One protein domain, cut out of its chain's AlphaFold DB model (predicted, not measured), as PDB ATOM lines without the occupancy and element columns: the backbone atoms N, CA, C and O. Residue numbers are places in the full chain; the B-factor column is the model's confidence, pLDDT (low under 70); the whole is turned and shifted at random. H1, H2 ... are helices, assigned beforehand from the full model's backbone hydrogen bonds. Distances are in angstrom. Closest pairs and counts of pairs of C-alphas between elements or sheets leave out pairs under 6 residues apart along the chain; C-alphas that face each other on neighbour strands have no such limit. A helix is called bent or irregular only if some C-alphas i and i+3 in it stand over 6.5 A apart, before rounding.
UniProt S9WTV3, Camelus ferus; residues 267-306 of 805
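What this domain is: This is residues 267 to 306 of the 805 residues of a protein of Camelus ferus (UniProt S9WTV3). Two helices make a V: H2, the longest, and H1 meet near the start of H1 and the end of H2, and a long loop, residues 279 to 290, bridges the wide end of the V. Residues 285 to 291 stick out at that end. The printed part has 40 residues with two named helices, H1 then H2, and no named strand; the class is all helix. The whole is compact, with a radius of gyration of the C-alphas of 10.0 A, and elongated, spanning 29 by 19 by 15 A.

How they stand to each other: H2, residues 291 to 304, touches H1, residues 267 to 278, with its residues 298 to 304 alone. H1 touches H2 with residues 268 to 272 alone. The closest C-alphas of the two helices are those of His 268 and His 301, 5.4 A apart. The two run opposite ways at a steep tilt of 46 degrees, with their centres 11.0 A apart. H2 is irregular: C-alphas 296 and 299 are 7.2 A apart, against about 5 A in a regular helix, and its line is a rough one. Every O i to N i+4 pair is within hydrogen-bond range in H1, and 7 of 10 are in H2.

Where its parts are: H2 measures 19.7 A from C-alpha 291 at (164.428, 111.299, 123.363) to C-alpha 304 at (171.134, 115.573, 105.353). H1 measures 16.8 A from C-alpha 267 at (162.043, 117.538, 104.324) to C-alpha 278.

The domain as a whole: The two C-alphas farthest apart, those of Asp 287 and Asn 306, are 30.0 A apart. The link from H1 to H2 is long, with 12 residues. The printed part has no cut. The mean pLDDT of the printed part is 72.4, and it is under 70 at residues 279 to 284, 286 to 287, 292 and 295 to 297.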
ATOM      1  N   LEU A 267     162.697 118.331 103.276       76.69
ATOM      2  CA  LEU A 267     162.043 117.538 104.324       76.69
ATOM      3  C   LEU A 267     162.894 117.495 105.602       76.69
ATOM      4  O   LEU A 267     162.376 117.720 106.692       76.69
ATOM      5  N   HIS A 268     164.212 117.307 105.499       77.94
ATOM      6  CA  HIS A 268     165.090 117.360 106.671       77.94
ATOM      7  C   HIS A 268     165.114 118.757 107.319       77.94
ATOM      8  O   HIS A 268     165.018 118.852 108.543       77.94
ATOM      9  N   LYS A 269     165.120 119.846 106.532       79.56
ATOM     10  CA  LYS A 269     164.949 121.216 107.065       79.56
ATOM     11  C   LYS A 269     163.603 121.405 107.776       79.56
ATOM     12  O   LYS A 269     163.564 122.020 108.843       79.56
ATOM     13  N   LYS A 270     162.508 120.864 107.222       82.81
ATOM     14  CA  LYS A 270     161.163 120.879 107.828       82.81
ATOM     15  C   LYS A 270     161.177 120.211 109.211       82.81
ATOM     16  O   LYS A 270     160.691 120.821 110.160       82.81
ATOM     17  N   ILE A 271     161.808 119.040 109.356       82.00
ATOM     18  CA  ILE A 271     161.978 118.350 110.654       82.00
ATOM     19  C   ILE A 271     162.739 119.229 111.656       82.00
ATOM     20  O   ILE A 271     162.242 119.470 112.753       82.00
ATOM     21  N   ILE A 272     163.922 119.734 111.285       80.38
ATOM     22  CA  ILE A 272     164.786 120.523 112.185       80.38
ATOM     23  C   ILE A 272     164.075 121.802 112.642       80.38
ATOM     24  O   ILE A 272     164.137 122.154 113.818       80.38
ATOM     25  N   THR A 273     163.350 122.459 111.735       82.00
ATOM     26  CA  THR A 273     162.570 123.666 112.048       82.00
ATOM     27  C   THR A 273     161.464 123.368 113.065       82.00
ATOM     28  O   THR A 273     161.268 124.149 113.993       82.00
ATOM     29  N   GLN A 274     160.766 122.231 112.948       83.12
ATOM     30  CA  GLN A 274     159.764 121.834 113.945       83.12
ATOM     31  C   GLN A 274     160.413 121.431 115.278       83.12
ATOM     32  O   GLN A 274     159.924 121.838 116.329       83.12
ATOM     33  N   PHE A 275     161.542 120.715 115.259       80.62
ATOM     34  CA  PHE A 275     162.297 120.393 116.476       80.62
ATOM     35  C   PHE A 275     162.696 121.666 117.238       80.62
ATOM     36  O   PHE A 275     162.348 121.807 118.407       80.62
ATOM     37  N   GLN A 276     163.318 122.637 116.561       80.19
ATOM     38  CA  GLN A 276     163.715 123.926 117.148       80.19
ATOM     39  C   GLN A 276     162.524 124.789 117.596       80.19
ATOM     40  O   GLN A 276     162.644 125.564 118.542       80.19
ATOM     41  N   ARG A 277     161.365 124.662 116.936       81.25
ATOM     42  CA  ARG A 277     160.124 125.346 117.330       81.25
ATOM     43  C   ARG A 277     159.525 124.778 118.619       81.25
ATOM     44  O   ARG A 277     158.917 125.529 119.376       81.25
ATOM     45  N   HIS A 278     159.657 123.471 118.841       78.12
ATOM     46  CA  HIS A 278     159.013 122.767 119.950       78.12
ATOM     47  C   HIS A 278     159.951 122.439 121.126       78.12
ATOM     48  O   HIS A 278     159.450 122.210 122.226       78.12
ATOM     49  N   ARG A 279     161.279 122.426 120.941       67.44
ATOM     50  CA  ARG A 279     162.279 122.122 121.984       67.44
ATOM     51  C   ARG A 279     163.538 122.984 121.838       67.44
ATOM     52  O   ARG A 279     163.936 123.347 120.734       67.44
ATOM     53  N   ARG A 280     164.216 123.260 122.959       62.94
ATOM     54  CA  ARG A 280     165.615 123.731 122.961       62.94
ATOM     55  C   ARG A 280     166.558 122.524 123.052       62.94
ATOM     56  O   ARG A 280     166.226 121.524 123.686       62.94
ATOM     57  N   LEU A 281     167.741 122.641 122.445       54.91
ATOM     58  CA  LEU A 281     168.732 121.556 122.313       54.91
ATOM     59  C   LEU A 281     169.156 120.908 123.643       54.91
ATOM     60  O   LEU A 281     169.407 119.710 123.673       54.91
ATOM     61  N   HIS A 282     169.186 121.674 124.737       56.91
ATOM     62  CA  HIS A 282     169.642 121.217 126.059       56.91
ATOM     63  C   HIS A 282     168.494 120.825 127.012       56.91
ATOM     64  O   HIS A 282     168.714 120.672 128.206       56.91
ATOM     65  N   THR A 283     167.258 120.695 126.510       58.12
ATOM     66  CA  THR A 283     166.046 120.414 127.318       58.12
ATOM     67  C   THR A 283     165.287 119.167 126.844       58.12
ATOM     68  O   THR A 283     164.059 119.124 126.858       58.12
ATOM     69  N   LEU A 284     166.021 118.156 126.378       68.06
ATOM     70  CA  LEU A 284     165.511 116.793 126.217       68.06
ATOM     71  C   LEU A 284     165.615 116.090 127.577       68.06
ATOM     72  O   LEU A 284     166.719 115.984 128.104       68.06
ATOM     73  N   SER A 285     164.491 115.634 128.140       70.69
ATOM     74  CA  SER A 285     164.519 114.752 129.315       70.69
ATOM     75  C   SER A 285     164.489 113.281 128.868       70.69
ATOM     76  O   SER A 285     163.834 112.977 127.862       70.69
ATOM     77  N   PRO A 286     165.181 112.360 129.568       67.50
ATOM     78  CA  PRO A 286     165.179 110.935 129.221       67.50
ATOM     79  C   PRO A 286     163.783 110.294 129.205       67.50
ATOM     80  O   PRO A 286     163.558 109.350 128.457       67.50
ATOM     81  N   ASP A 287     162.832 110.839 129.965       69.50
ATOM     82  CA  ASP A 287     161.466 110.313 130.131       69.50
ATOM     83  C   ASP A 287     160.578 110.461 128.879       69.50
ATOM     84  O   ASP A 287     159.456 109.957 128.840       69.50
ATOM     85  N   GLN A 288     161.038 111.194 127.859       75.56
ATOM     86  CA  GLN A 288     160.280 111.444 126.630       75.56
ATOM     87  C   GLN A 288     160.447 110.279 125.644       75.56
ATOM     88  O   GLN A 288     161.568 109.952 125.264       75.56
ATOM     89  N   GLU A 289     159.341 109.707 125.151       70.94
ATOM     90  CA  GLU A 289     159.340 108.543 124.236       70.94
ATOM     91  C   GLU A 289     160.216 108.718 122.976       70.94
ATOM     92  O   GLU A 289     160.701 107.740 122.407       70.94
ATOM     93  N   ASP A 290     160.437 109.959 122.530       72.31
ATOM     94  CA  ASP A 290     161.248 110.304 121.362       72.31
ATOM     95  C   ASP A 290     162.670 110.803 121.696       72.31
ATOM     96  O   ASP A 290     163.414 111.155 120.777       72.31
ATOM     97  N   CYS A 291     163.101 110.808 122.966       72.50
ATOM     98  CA  CYS A 291     164.428 111.299 123.363       72.50
ATOM     99  C   CYS A 291     165.555 110.544 122.631       72.50
ATOM    100  O   CYS A 291     166.405 111.156 121.983       72.50
ATOM    101  N   MET A 292     165.482 109.208 122.615       66.81
ATOM    102  CA  MET A 292     166.431 108.319 121.939       66.81
ATOM    103  C   MET A 292     166.393 108.448 120.412       66.81
ATOM    104  O   MET A 292     167.371 108.112 119.749       66.81
ATOM    105  N   TYR A 293     165.298 108.942 119.828       71.50
ATOM    106  CA  TYR A 293     165.266 109.270 118.404       71.50
ATOM    107  C   TYR A 293     166.036 110.570 118.134       71.50
ATOM    108  O   TYR A 293     166.889 110.602 117.246       71.50
ATOM    109  N   TRP A 294     165.817 111.618 118.932       71.00
ATOM    110  CA  TRP A 294     166.506 112.895 118.739       71.00
ATOM    111  C   TRP A 294     168.007 112.822 119.023       71.00
ATOM    112  O   TRP A 294     168.777 113.295 118.189       71.00
ATOM    113  N   TYR A 295     168.441 112.183 120.116       68.88
ATOM    114  CA  TYR A 295     169.874 112.043 120.419       68.88
ATOM    115  C   TYR A 295     170.653 111.349 119.290       68.88
ATOM    116  O   TYR A 295     171.760 111.771 118.965       68.88
ATOM    117  N   ASN A 296     170.062 110.335 118.650       64.62
ATOM    118  CA  ASN A 296     170.729 109.560 117.602       64.62
ATOM    119  C   ASN A 296     170.589 110.165 116.190       64.62
ATOM    120  O   ASN A 296     171.528 110.102 115.398       64.62
ATOM    121  N   PHE A 297     169.435 110.752 115.842       68.00
ATOM    122  CA  PHE A 297     169.123 111.125 114.453       68.00
ATOM    123  C   PHE A 297     169.051 112.636 114.174       68.00
ATOM    124  O   PHE A 297     169.003 113.023 113.003       68.00
ATOM    125  N   LEU A 298     169.117 113.513 115.185       76.00
ATOM    126  CA  LEU A 298     169.117 114.968 114.960       76.00
ATOM    127  C   LEU A 298     170.318 115.417 114.110       76.00
ATOM    128  O   LEU A 298     170.141 116.160 113.141       76.00
ATOM    129  N   ALA A 299     171.520 114.913 114.415       71.62
ATOM    130  CA  ALA A 299     172.734 115.194 113.645       71.62
ATOM    131  C   ALA A 299     172.636 114.669 112.200       71.62
ATOM    132  O   ALA A 299     172.952 115.393 111.254       71.62
ATOM    133  N   TYR A 300     172.106 113.452 112.010       70.25
ATOM    134  CA  TYR A 300     171.833 112.886 110.683       70.25
ATOM    135  C   TYR A 300     170.889 113.778 109.861       70.25
ATOM    136  O   TYR A 300     171.124 114.001 108.669       70.25
ATOM    137  N   HIS A 301     169.844 114.332 110.480       72.81
ATOM    138  CA  HIS A 301     168.940 115.261 109.808       72.81
ATOM    139  C   HIS A 301     169.615 116.599 109.484       72.81
ATOM    140  O   HIS A 301     169.464 117.064 108.357       72.81
ATOM    141  N   MET A 302     170.412 117.182 110.387       74.31
ATOM    142  CA  MET A 302     171.171 118.418 110.118       74.31
ATOM    143  C   MET A 302     172.166 118.259 108.958       74.31
ATOM    144  O   MET A 302     172.178 119.086 108.041       74.31
ATOM    145  N   ALA A 303     172.924 117.159 108.932       71.81
ATOM    146  CA  ALA A 303     173.826 116.829 107.830       71.81
ATOM    147  C   ALA A 303     173.063 116.593 106.513       71.81
ATOM    148  O   ALA A 303     173.419 117.145 105.473       71.81
ATOM    149  N   SER A 304     171.952 115.849 106.547       71.81
ATOM    150  CA  SER A 304     171.134 115.573 105.353       71.81
ATOM    151  C   SER A 304     170.377 116.808 104.834       71.81
ATOM    152  O   SER A 304     170.102 116.912 103.637       71.81
ATOM    153  N   ALA A 305     170.092 117.781 105.704       72.88
ATOM    154  CA  ALA A 305     169.614 119.122 105.356       72.88
ATOM    155  C   ALA A 305     170.722 120.039 104.794       72.88
ATOM    156  O   ALA A 305     170.413 121.121 104.287       72.88
ATOM    157  N   ASN A 306     171.988 119.600 104.840       71.56
ATOM    158  CA  ASN A 306     173.186 120.340 104.432       71.56
ATOM    159  C   ASN A 306     173.478 121.580 105.308       71.56
ATOM    160  O   ASN A 306     174.095 122.538 104.836       71.56
TER     161      ASN A 306